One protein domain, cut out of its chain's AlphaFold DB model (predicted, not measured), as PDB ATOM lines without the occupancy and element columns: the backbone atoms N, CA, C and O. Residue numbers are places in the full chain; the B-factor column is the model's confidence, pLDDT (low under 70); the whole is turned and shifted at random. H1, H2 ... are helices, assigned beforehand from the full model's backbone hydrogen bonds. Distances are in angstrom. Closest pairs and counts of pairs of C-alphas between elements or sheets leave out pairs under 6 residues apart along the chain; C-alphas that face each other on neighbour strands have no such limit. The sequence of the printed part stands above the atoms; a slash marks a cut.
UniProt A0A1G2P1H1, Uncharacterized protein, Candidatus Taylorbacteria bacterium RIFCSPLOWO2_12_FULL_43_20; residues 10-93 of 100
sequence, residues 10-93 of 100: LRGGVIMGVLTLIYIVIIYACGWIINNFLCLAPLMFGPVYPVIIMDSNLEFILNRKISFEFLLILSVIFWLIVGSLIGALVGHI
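What this domain is: This is residues 10 to 93 of the 100 residues of an uncharacterized protein of Candidatus Taylorbacteria bacterium RIFCSPLOWO2_12_FULL_43_20 (UniProt A0A1G2P1H1). Two long helices, H4 and H1, run opposite ways side by side as a narrow V; H3 leads away from H4, residues 59 to 64 sticking out, and short H2 sits near H1 and H3. The printed part has 84 residues with four named helices, H1 to H4 in order, and no named strand: all helix. It is only just loose, close to compact, radius of gyration of the C-alphas 14.4 A, spanning 44 by 35 by 16 A.

Where its parts are: Find C-alpha 68 at (11.132, 3.782, -19.622); from there H4, residues 68 to 93, runs 37.1 A. H1, residues 10 to 33, starts at (22.281, -6.342, -41.991) and runs 34.4 A. H3 is residues 49 to 62, 19.9 A; H2 is residues 40 to 45, 9.1 A.

How they stand to each other: H4 touches H1, closest C-alphas Gly 13 and Ser 84, 3.9 A, at a shallow tilt of 32 degrees, only just short of steep. H3 touches H4 with residues 51 to 55 alone, closest C-alphas Val 51 and Ser 75, 6.0 A, at a steep tilt of 61 degrees. H2 is close to H1 but not clearly touching, closest C-alphas Ile 27 and Pro 42, 7.3 A. Every O i to N i+4 pair is within hydrogen-bond range in H1, H2 and H4; in H3, 7 of 10.

The domain as a whole: The farthest C-alphas, Asn 35 and His 92, are 45.1 A apart. The printed part has no cut and no long link; pLDDT is under 70 at residues 35 to 37.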
ATOM      1  N   LEU A  10      22.771  -5.421 -43.018       89.62
ATOM      2  CA  LEU A  10      22.281  -6.342 -41.991       89.62
ATOM      3  C   LEU A  10      23.322  -6.600 -40.892       89.62
ATOM      4  O   LEU A  10      22.976  -6.658 -39.717       89.62
ATOM      5  N   ARG A  11      24.609  -6.712 -41.250       91.31
ATOM      6  CA  ARG A  11      25.672  -6.869 -40.243       91.31
ATOM      7  C   ARG A  11      25.803  -5.637 -39.358       91.31
ATOM      8  O   ARG A  11      25.923  -5.793 -38.152       91.31
ATOM      9  N   GLY A  12      25.781  -4.440 -39.944       90.31
ATOM     10  CA  GLY A  12      25.868  -3.188 -39.194       90.31
ATOM     11  C   GLY A  12      24.710  -3.032 -38.209       90.31
ATOM     12  O   GLY A  12      24.942  -2.727 -37.039       90.31
ATOM     13  N   GLY A  13      23.486  -3.334 -38.651       91.38
ATOM     14  CA  GLY A  13      22.297  -3.300 -37.799       91.38
ATOM     15  C   GLY A  13      22.366  -4.302 -36.647       91.38
ATOM     16  O   GLY A  13      22.142  -3.933 -35.499       91.38
ATOM     17  N   VAL A  14      22.756  -5.553 -36.919       93.62
ATOM     18  CA  VAL A  14      22.876  -6.582 -35.871       93.62
ATOM     19  C   VAL A  14      23.988  -6.253 -34.874       93.62
ATOM     20  O   VAL A  14      23.780  -6.412 -33.675       93.62
ATOM     21  N   ILE A  15      25.143  -5.755 -35.329       92.75
ATOM     22  CA  ILE A  15      26.244  -5.364 -34.434       92.75
ATOM     23  C   ILE A  15      25.791  -4.251 -33.479       92.75
ATOM     24  O   ILE A  15      25.956  -4.390 -32.269       92.75
ATOM     25  N   MET A  16      25.177  -3.184 -33.998       91.81
ATOM     26  CA  MET A  16      24.703  -2.076 -33.159       91.81
ATOM     27  C   MET A  16      23.524  -2.473 -32.264       91.81
ATOM     28  O   MET A  16      23.459  -2.041 -31.113       91.81
ATOM     29  N   GLY A  17      22.624  -3.338 -32.738       91.38
ATOM     30  CA  GLY A  17      21.520  -3.859 -31.931       91.38
ATOM     31  C   GLY A  17      22.011  -4.704 -30.752       91.38
ATOM     32  O   GLY A  17      21.584  -4.489 -29.621       91.38
ATOM     33  N   VAL A  18      22.963  -5.613 -30.989       93.31
ATOM     34  CA  VAL A  18      23.572  -6.436 -29.929       93.31
ATOM     35  C   VAL A  18      24.355  -5.574 -28.939       93.31
ATOM     36  O   VAL A  18      24.213  -5.768 -27.735       93.31
ATOM     37  N   LEU A  19      25.129  -4.593 -29.415       91.81
ATOM     38  CA  LEU A  19      25.818  -3.642 -28.537       91.81
ATOM     39  C   LEU A  19      24.833  -2.885 -27.640       91.81
ATOM     40  O   LEU A  19      25.072  -2.763 -26.442       91.81
ATOM     41  N   THR A  20      23.707  -2.438 -28.197       90.75
ATOM     42  CA  THR A  20      22.656  -1.746 -27.438       90.75
ATOM     43  C   THR A  20      22.005  -2.668 -26.409       90.75
ATOM     44  O   THR A  20      21.811  -2.266 -25.268       90.75
ATOM     45  N   LEU A  21      21.731  -3.928 -26.757       91.44
ATOM     46  CA  LEU A  21      21.205  -4.917 -25.810       91.44
ATOM     47  C   LEU A  21      22.161  -5.176 -24.643       91.44
ATOM     48  O   LEU A  21      21.739  -5.139 -23.489       91.44
ATOM     49  N   ILE A  22      23.450  -5.391 -24.927       91.50
ATOM     50  CA  ILE A  22      24.480  -5.547 -23.890       91.50
ATOM     51  C   ILE A  22      24.501  -4.310 -22.989       91.50
ATOM     52  O   ILE A  22      24.563  -4.426 -21.768       91.50
ATOM     53  N   TYR A  23      24.388  -3.125 -23.585       88.38
ATOM     54  CA  TYR A  23      24.350  -1.870 -22.854       88.38
ATOM     55  C   TYR A  23      23.174  -1.772 -21.878       88.38
ATOM     56  O   TYR A  23      23.350  -1.384 -20.725       88.38
ATOM     57  N   ILE A  24      21.980  -2.166 -22.322       87.44
ATOM     58  CA  ILE A  24      20.774  -2.193 -21.488       87.44
ATOM     59  C   ILE A  24      20.977  -3.132 -20.296       87.44
ATOM     60  O   ILE A  24      20.684  -2.753 -19.163       87.44
ATOM     61  N   VAL A  25      21.535  -4.323 -20.528       88.69
ATOM     62  CA  VAL A  25      21.842  -5.280 -19.452       88.69
ATOM     63  C   VAL A  25      22.814  -4.675 -18.437       88.69
ATOM     64  O   VAL A  25      22.600  -4.823 -17.236       88.69
ATOM     65  N   ILE A  26      23.839  -3.945 -18.893       86.88
ATOM     66  CA  ILE A  26      24.789  -3.263 -18.004       86.88
ATOM     67  C   ILE A  26      24.087  -2.193 -17.159       86.88
ATOM     68  O   ILE A  26      24.355  -2.113 -15.964       86.88
ATOM     69  N   ILE A  27      23.174  -1.402 -17.733       83.62
ATOM     70  CA  ILE A  27      22.411  -0.392 -16.977       83.62
ATOM     71  C   ILE A  27      21.564  -1.055 -15.885       83.62
ATOM     72  O   ILE A  27      21.611  -0.626 -14.731       83.62
ATOM     73  N   TYR A  28      20.827  -2.118 -16.222       83.50
ATOM     74  CA  TYR A  28      20.004  -2.836 -15.245       83.50
ATOM     75  C   TYR A  28      20.847  -3.481 -14.143       83.50
ATOM     76  O   TYR A  28      20.512  -3.362 -12.966       83.50
ATOM     77  N   ALA A  29      21.965  -4.114 -14.506       86.00
ATOM     78  CA  ALA A  29      22.893  -4.694 -13.541       86.00
ATOM     79  C   ALA A  29      23.531  -3.618 -12.649       86.00
ATOM     80  O   ALA A  29      23.696  -3.828 -11.450       86.00
ATOM     81  N   CYS A  30      23.839  -2.442 -13.205       83.69
ATOM     82  CA  CYS A  30      24.386  -1.318 -12.455       83.69
ATOM     83  C   CYS A  30      23.410  -0.849 -11.370       83.69
ATOM     84  O   CYS A  30      23.821  -0.726 -10.221       83.69
ATOM     85  N   GLY A  31      22.122  -0.679 -11.697       78.75
ATOM     86  CA  GLY A  31      21.104  -0.278 -10.717       78.75
ATOM     87  C   GLY A  31      20.885  -1.289  -9.584       78.75
ATOM     88  O   GLY A  31      20.404  -0.920  -8.519       78.75
ATOM     89  N   TRP A  32      21.262  -2.555  -9.792       81.25
ATOM     90  CA  TRP A  32      21.219  -3.596  -8.761       81.25
ATOM     91  C   TRP A  32      22.473  -3.643  -7.878       81.25
ATOM     92  O   TRP A  32      22.381  -4.046  -6.721       81.25
ATOM     93  N   ILE A  33      23.643  -3.279  -8.415       81.38
ATOM     94  CA  ILE A  33      24.947  -3.502  -7.764       81.38
ATOM     95  C   ILE A  33      25.525  -2.212  -7.160       81.38
ATOM     96  O   ILE A  33      26.202  -2.265  -6.134       81.38
ATOM     97  N   ILE A  34      25.301  -1.054  -7.788       75.44
ATOM     98  CA  ILE A  34      25.964   0.219  -7.467       75.44
ATOM     99  C   ILE A  34      24.904   1.291  -7.171       75.44
ATOM    100  O   ILE A  34      23.851   1.331  -7.800       75.44
ATOM    101  N   ASN A  35      25.191   2.201  -6.231       68.94
ATOM    102  CA  ASN A  35      24.360   3.383  -5.972       68.94
ATOM    103  C   ASN A  35      24.020   4.137  -7.275       68.94
ATOM    104  O   ASN A  35      24.908   4.437  -8.077       68.94
ATOM    105  N   ASN A  36      22.746   4.520  -7.421       66.88
ATOM    106  CA  ASN A  36      22.128   5.076  -8.637       66.88
ATOM    107  C   ASN A  36      22.908   6.204  -9.344       66.88
ATOM    108  O   ASN A  36      22.753   6.394 -10.549       66.88
ATOM    109  N   PHE A  37      23.752   6.952  -8.630       67.38
ATOM    110  CA  PHE A  37      24.456   8.111  -9.180       67.38
ATOM    111  C   PHE A  37      25.548   7.744 -10.200       67.38
ATOM    112  O   PHE A  37      25.718   8.437 -11.199       67.38
ATOM    113  N   LEU A  38      26.260   6.627 -10.002       70.75
ATOM    114  CA  LEU A  38      27.291   6.162 -10.947       70.75
ATOM    115  C   LEU A  38      26.688   5.526 -12.210       70.75
ATOM    116  O   LEU A  38      27.330   5.526 -13.260       70.75
ATOM    117  N   CYS A  39      25.438   5.060 -12.146       74.25
ATOM    118  CA  CYS A  39      24.729   4.488 -13.293       74.25
ATOM    119  C   CYS A  39      24.156   5.548 -14.253       74.25
ATOM    120  O   CYS A  39      23.756   5.207 -15.367       74.25
ATOM    121  N   LEU A  40      24.175   6.834 -13.874       70.38
ATOM    122  CA  LEU A  40      23.794   7.950 -14.749       70.38
ATOM    123  C   LEU A  40      24.850   8.258 -15.820       70.38
ATOM    124  O   LEU A  40      24.501   8.698 -16.913       70.38
ATOM    125  N   ALA A  41      26.134   8.012 -15.538       73.00
ATOM    126  CA  ALA A  41      27.209   8.294 -16.490       73.00
ATOM    127  C   ALA A  41      27.095   7.456 -17.782       73.00
ATOM    128  O   ALA A  41      27.147   8.041 -18.863       73.00
ATOM    129  N   PRO A  42      26.847   6.131 -17.724       71.00
ATOM    130  CA  PRO A  42      26.491   5.358 -18.910       71.00
ATOM    131  C   PRO A  42      25.279   5.960 -19.645       71.00
ATOM    132  O   PRO A  42      25.327   6.247 -20.837       71.00
ATOM    133  N   LEU A  43      24.209   6.277 -18.923       73.31
ATOM    134  CA  LEU A  43      22.990   6.847 -19.501       73.31
ATOM    135  C   LEU A  43      23.211   8.130 -20.331       73.31
ATOM    136  O   LEU A  43      22.459   8.353 -21.275       73.31
ATOM    137  N   MET A  44      24.246   8.919 -20.031       72.88
ATOM    138  CA  MET A  44      24.596  10.163 -20.739       72.88
ATOM    139  C   MET A  44      25.446   9.958 -22.003       72.88
ATOM    140  O   MET A  44      25.376  10.761 -22.928       72.88
ATOM    141  N   PHE A  45      26.257   8.898 -22.061       76.56
ATOM    142  CA  PHE A  45      27.170   8.637 -23.187       76.56
ATOM    143  C   PHE A  45      26.770   7.422 -24.031       76.56
ATOM    144  O   PHE A  45      27.405   7.115 -25.041       76.56
ATOM    145  N   GLY A  46      25.738   6.702 -23.606       82.25
ATOM    146  CA  GLY A  46      25.297   5.467 -24.224       82.25
ATOM    147  C   GLY A  46      24.341   5.634 -25.406       82.25
ATOM    148  O   GLY A  46      23.793   6.711 -25.642       82.25
ATOM    149  N   PRO A  47      24.039   4.521 -26.100       80.50
ATOM    150  CA  PRO A  47      23.042   4.473 -27.171       80.50
ATOM    151  C   PRO A  47      21.626   4.891 -26.724       80.50
ATOM    152  O   PRO A  47      20.788   5.254 -27.547       80.50
ATOM    153  N   VAL A  48      21.338   4.889 -25.424       81.69
ATOM    154  CA  VAL A  48      20.020   5.275 -24.899       81.69
ATOM    155  C   VAL A  48      19.845   6.801 -24.837       81.69
ATOM    156  O   VAL A  48      18.728   7.295 -24.984       81.69
ATOM    157  N   TYR A  49      20.936   7.565 -24.716       83.88
ATOM    158  CA  TYR A  49      20.900   9.020 -24.522       83.88
ATOM    159  C   TYR A  49      20.123   9.801 -25.600       83.88
ATOM    160  O   TYR A  49      19.252  10.597 -25.241       83.88
ATOM    161  N   PRO A  50      20.340   9.570 -26.914       84.31
ATOM    162  CA  PRO A  50      19.644  10.329 -27.955       84.31
ATOM    163  C   PRO A  50      18.125  10.132 -27.910       84.31
ATOM    164  O   PRO A  50      17.366  11.045 -28.223       84.31
ATOM    165  N   VAL A  51      17.682   8.942 -27.499       83.75
ATOM    166  CA  VAL A  51      16.261   8.583 -27.434       83.75
ATOM    167  C   VAL A  51      15.590   9.216 -26.223       83.75
ATOM    168  O   VAL A  51      14.454   9.659 -26.323       83.75
ATOM    169  N   ILE A  52      16.311   9.346 -25.108       81.81
ATOM    170  CA  ILE A  52      15.818  10.052 -23.919       81.81
ATOM    171  C   ILE A  52      15.642  11.543 -24.205       81.81
ATOM    172  O   ILE A  52      14.645  12.129 -23.800       81.81
ATOM    173  N   ILE A  53      16.560  12.169 -24.946       84.44
ATOM    174  CA  ILE A  53      16.376  13.570 -25.359       84.44
ATOM    175  C   ILE A  53      15.115  13.712 -26.224       84.44
ATOM    176  O   ILE A  53      14.353  14.666 -26.065       84.44
ATOM    177  N   MET A  54      14.867  12.751 -27.121       81.88
ATOM    178  CA  MET A  54      13.667  12.739 -27.959       81.88
ATOM    179  C   MET A  54      12.362  12.540 -27.174       81.88
ATOM    180  O   MET A  54      11.323  12.984 -27.661       81.88
ATOM    181  N   ASP A  55      12.399  11.945 -25.979       81.75
ATOM    182  CA  ASP A  55      11.215  11.721 -25.137       81.75
ATOM    183  C   ASP A  55      10.486  13.031 -24.809       81.75
ATOM    184  O   ASP A  55       9.281  13.132 -25.003       81.75
ATOM    185  N   SER A  56      11.227  14.090 -24.463       77.44
ATOM    186  CA  SER A  56      10.654  15.425 -24.214       77.44
ATOM    187  C   SER A  56       9.826  15.979 -25.386       77.44
ATOM    188  O   SER A  56       8.802  16.630 -25.179       77.44
ATOM    189  N   ASN A  57      10.220  15.675 -26.627       81.44
ATOM    190  CA  ASN A  57       9.472  16.065 -27.824       81.44
ATOM    191  C   ASN A  57       8.289  15.121 -28.093       81.44
ATOM    192  O   ASN A  57       7.258  15.547 -28.611       81.44
ATOM    193  N   LEU A  58       8.421  13.841 -27.741       78.44
ATOM    194  CA  LEU A  58       7.370  12.831 -27.873       78.44
ATOM    195  C   LEU A  58       6.245  13.029 -26.856       78.44
ATOM    196  O   LEU A  58       5.083  12.896 -27.235       78.44
ATOM    197  N   GLU A  59       6.558  13.397 -25.610       80.81
ATOM    198  CA  GLU A  59       5.560  13.729 -24.588       80.81
ATOM    199  C   GLU A  59       4.674  14.895 -25.045       80.81
ATOM    200  O   GLU A  59       3.456  14.843 -24.870       80.81
ATOM    201  N   PHE A  60       5.257  15.906 -25.702       81.12
ATOM    202  CA  PHE A  60       4.510  17.032 -26.270       81.12
ATOM    203  C   PHE A  60       3.546  16.597 -27.386       81.12
ATOM    204  O   PHE A  60       2.413  17.068 -27.445       81.12
ATOM    205  N   ILE A  61       3.974  15.683 -28.261       81.69
ATOM    206  CA  ILE A  61       3.180  15.225 -29.414       81.69
ATOM    207  C   ILE A  61       2.087  14.232 -28.995       81.69
ATOM    208  O   ILE A  61       0.964  14.294 -29.490       81.69
ATOM    209  N   LEU A  62       2.413  13.293 -28.106       81.50
ATOM    210  CA  LEU A  62       1.527  12.198 -27.703       81.50
ATOM    211  C   LEU A  62       0.664  12.540 -26.484       81.50
ATOM    212  O   LEU A  62      -0.232  11.765 -26.144       81.50
ATOM    213  N   ASN A  63       0.935  13.671 -25.821       86.44
ATOM    214  CA  ASN A  63       0.292  14.108 -24.582       86.44
ATOM    215  C   ASN A  63       0.250  13.003 -23.505       86.44
ATOM    216  O   ASN A  63      -0.705  12.874 -22.735       86.44
ATOM    217  N   ARG A  64       1.270  12.139 -23.498       82.69
ATOM    218  CA  ARG A  64       1.379  10.988 -22.603       82.69
ATOM    219  C   ARG A  64       2.842  10.665 -22.351       82.69
ATOM    220  O   ARG A  64       3.628  10.597 -23.291       82.69
ATOM    221  N   LYS A  65       3.165  10.393 -21.086       82.38
ATOM    222  CA  LYS A  65       4.480   9.886 -20.687       82.38
ATOM    223  C   LYS A  65       4.703   8.487 -21.238       82.38
ATOM    224  O   LYS A  65       3.849   7.611 -21.065       82.38
ATOM    225  N   ILE A  66       5.845   8.285 -21.880       83.50
ATOM    226  CA  ILE A  66       6.269   6.976 -22.362       83.50
ATOM    227  C   ILE A  66       6.979   6.252 -21.212       83.50
ATOM    228  O   ILE A  66       7.801   6.826 -20.502       83.50
ATOM    229  N   SER A  67       6.642   4.981 -20.995       87.81
ATOM    230  CA  SER A  67       7.328   4.154 -20.000       87.81
ATOM    231  C   SER A  67       8.797   3.949 -20.384       87.81
ATOM    232  O   SER A  67       9.119   3.766 -21.560       87.81
ATOM    233  N   PHE A  68       9.690   3.926 -19.395       82.06
ATOM    234  CA  PHE A  68      11.132   3.782 -19.622       82.06
ATOM    235  C   PHE A  68      11.477   2.499 -20.395       82.06
ATOM    236  O   PHE A  68      12.312   2.511 -21.296       82.06
ATOM    237  N   GLU A  69      10.767   1.405 -20.129       85.56
ATOM    238  CA  GLU A  69      10.903   0.128 -20.834       85.56
ATOM    239  C   GLU A  69      10.626   0.272 -22.337       85.56
ATOM    240  O   GLU A  69      11.307  -0.329 -23.168       85.56
ATOM    241  N   PHE A  70       9.652   1.108 -22.700       85.25
ATOM    242  CA  PHE A  70       9.305   1.363 -24.092       85.25
ATOM    243  C   PHE A  70      10.369   2.222 -24.790       85.25
ATOM    244  O   PHE A  70      10.709   1.958 -25.943       85.25
ATOM    245  N   LEU A  71      10.969   3.186 -24.080       85.81
ATOM    246  CA  LEU A  71      12.109   3.966 -24.582       85.81
ATOM    247  C   LEU A  71      13.330   3.084 -24.867       85.81
ATOM    248  O   LEU A  71      14.009   3.280 -25.875       85.81
ATOM    249  N   LEU A  72      13.591   2.077 -24.030       85.94
ATOM    250  CA  LEU A  72      14.672   1.118 -24.270       85.94
ATOM    251  C   LEU A  72      14.428   0.291 -25.538       85.94
ATOM    252  O   LEU A  72      15.344   0.120 -26.344       85.94
ATOM    253  N   ILE A  73      13.193  -0.171 -25.758       88.88
ATOM    254  CA  ILE A  73      12.818  -0.897 -26.982       88.88
ATOM    255  C   ILE A  73      13.001   0.001 -28.213       88.88
ATOM    256  O   ILE A  73      13.617  -0.415 -29.197       88.88
ATOM    257  N   LEU A  74      12.524   1.248 -28.148       89.31
ATOM    258  CA  LEU A  74      12.717   2.231 -29.216       89.31
ATOM    259  C   LEU A  74      14.200   2.500 -29.484       89.31
ATOM    260  O   LEU A  74      14.590   2.609 -30.643       89.31
ATOM    261  N   SER A  75      15.038   2.539 -28.445       89.62
ATOM    262  CA  SER A  75      16.488   2.692 -28.588       89.62
ATOM    263  C   SER A  75      17.129   1.533 -29.338       89.62
ATOM    264  O   SER A  75      17.906   1.775 -30.262       89.62
ATOM    265  N   VAL A  76      16.747   0.289 -29.039       91.31
ATOM    266  CA  VAL A  76      17.232  -0.876 -29.795       91.31
ATOM    267  C   VAL A  76      16.836  -0.772 -31.266       91.31
ATOM    268  O   VAL A  76      17.684  -0.963 -32.136       91.31
ATOM    269  N   ILE A  77      15.577  -0.435 -31.564       91.88
ATOM    270  CA  ILE A  77      15.093  -0.304 -32.948       91.88
ATOM    271  C   ILE A  77      15.831   0.825 -33.672       91.88
ATOM    272  O   ILE A  77      16.314   0.635 -34.790       91.88
ATOM    273  N   PHE A  78      15.960   1.985 -33.029       91.50
ATOM    274  CA  PHE A  78      16.646   3.146 -33.581       91.50
ATOM    275  C   PHE A  78      18.102   2.818 -33.929       91.50
ATOM    276  O   PHE A  78      18.537   3.046 -35.059       91.50
ATOM    277  N   TRP A  79      18.844   2.202 -33.007       92.31
ATOM    278  CA  TRP A  79      20.236   1.820 -33.248       92.31
ATOM    279  C   TRP A  79      20.401   0.678 -34.234       92.31
ATOM    280  O   TRP A  79      21.401   0.642 -34.950       92.31
ATOM    281  N   LEU A  80      19.421  -0.220 -34.332       93.12
ATOM    282  CA  LEU A  80      19.399  -1.228 -35.382       93.12
ATOM    283  C   LEU A  80      19.303  -0.541 -36.747       93.12
ATOM    284  O   LEU A  80      20.111  -0.843 -37.618       93.12
ATOM    285  N   ILE A  81      18.406   0.439 -36.912       93.62
ATOM    286  CA  ILE A  81      18.253   1.213 -38.155       93.62
ATOM    287  C   ILE A  81      19.521   2.019 -38.471       93.62
ATOM    288  O   ILE A  81      20.036   1.932 -39.590       93.62
ATOM    289  N   VAL A  82      20.057   2.761 -37.496       92.69
ATOM    290  CA  VAL A  82      21.284   3.566 -37.652       92.69
ATOM    291  C   VAL A  82      22.481   2.681 -37.995       92.69
ATOM    292  O   VAL A  82      23.198   2.951 -38.958       92.69
ATOM    293  N   GLY A  83      22.674   1.579 -37.267       92.31
ATOM    294  CA  GLY A  83      23.720   0.601 -37.555       92.31
ATOM    295  C   GLY A  83      23.572  -0.003 -38.944       92.31
ATOM    296  O   GLY A  83      24.564  -0.195 -39.650       92.31
ATOM    297  N   SER A  84      22.334  -0.238 -39.371       93.12
ATOM    298  CA  SER A  84      22.036  -0.718 -40.711       93.12
ATOM    299  C   SER A  84      22.473   0.285 -41.776       93.12
ATOM    300  O   SER A  84      23.244  -0.060 -42.671       93.12
ATOM    301  N   LEU A  85      22.063   1.550 -41.647       94.44
ATOM    302  CA  LEU A  85      22.459   2.648 -42.538       94.44
ATOM    303  C   LEU A  85      23.983   2.785 -42.644       94.44
ATOM    304  O   LEU A  85      24.518   2.829 -43.753       94.44
ATOM    305  N   ILE A  86      24.688   2.770 -41.509       93.56
ATOM    306  CA  ILE A  86      26.157   2.805 -41.470       93.56
ATOM    307  C   ILE A  86      26.737   1.586 -42.203       93.56
ATOM    308  O   ILE A  86      27.639   1.725 -43.029       93.56
ATOM    309  N   GLY A  87      26.189   0.393 -41.963       91.62
ATOM    310  CA  GLY A  87      26.585  -0.835 -42.648       91.62
ATOM    311  C   GLY A  87      26.394  -0.767 -44.166       91.62
ATOM    312  O   GLY A  87      27.284  -1.171 -44.918       91.62
ATOM    313  N   ALA A  88      25.273  -0.218 -44.641       92.69
ATOM    314  CA  ALA A  88      25.044   0.019 -46.068       92.69
ATOM    315  C   ALA A  88      26.052   1.011 -46.648       92.69
ATOM    316  O   ALA A  88      26.622   0.739 -47.704       92.69
ATOM    317  N   LEU A  89      26.309   2.122 -45.955       92.62
ATOM    318  CA  LEU A  89      27.255   3.142 -46.402       92.62
ATOM    319  C   LEU A  89      28.667   2.561 -46.550       92.62
ATOM    320  O   LEU A  89      29.309   2.728 -47.588       92.62
ATOM    321  N   VAL A  90      29.124   1.806 -45.549       91.00
ATOM    322  CA  VAL A  90      30.416   1.105 -45.587       91.00
ATOM    323  C   VAL A  90      30.461   0.098 -46.737       91.00
ATOM    324  O   VAL A  90      31.449   0.046 -47.471       91.00
ATOM    325  N   GLY A  91      29.387  -0.673 -46.938       89.62
ATOM    326  CA  GLY A  91      29.263  -1.591 -48.070       89.62
ATOM    327  C   GLY A  91      29.373  -0.876 -49.420       89.62
ATOM    328  O   GLY A  91      30.110  -1.326 -50.299       89.62
ATOM    329  N   HIS A  92      28.718   0.277 -49.557       89.19
ATOM    330  CA  HIS A  92      28.744   1.081 -50.772       89.19
ATOM    331  C   HIS A  92      30.145   1.643 -51.054       89.19
ATOM    332  O   HIS A  92      30.620   1.557 -52.188       89.19
ATOM    333  N   ILE A  93      30.836   2.187 -50.047       90.00
ATOM    334  CA  ILE A  93      32.208   2.708 -50.194       90.00
ATOM    335  C   ILE A  93      33.171   1.584 -50.581       90.00
ATOM    336  O   ILE A  93      34.008   1.753 -51.469       90.00
TER     337      ILE A  93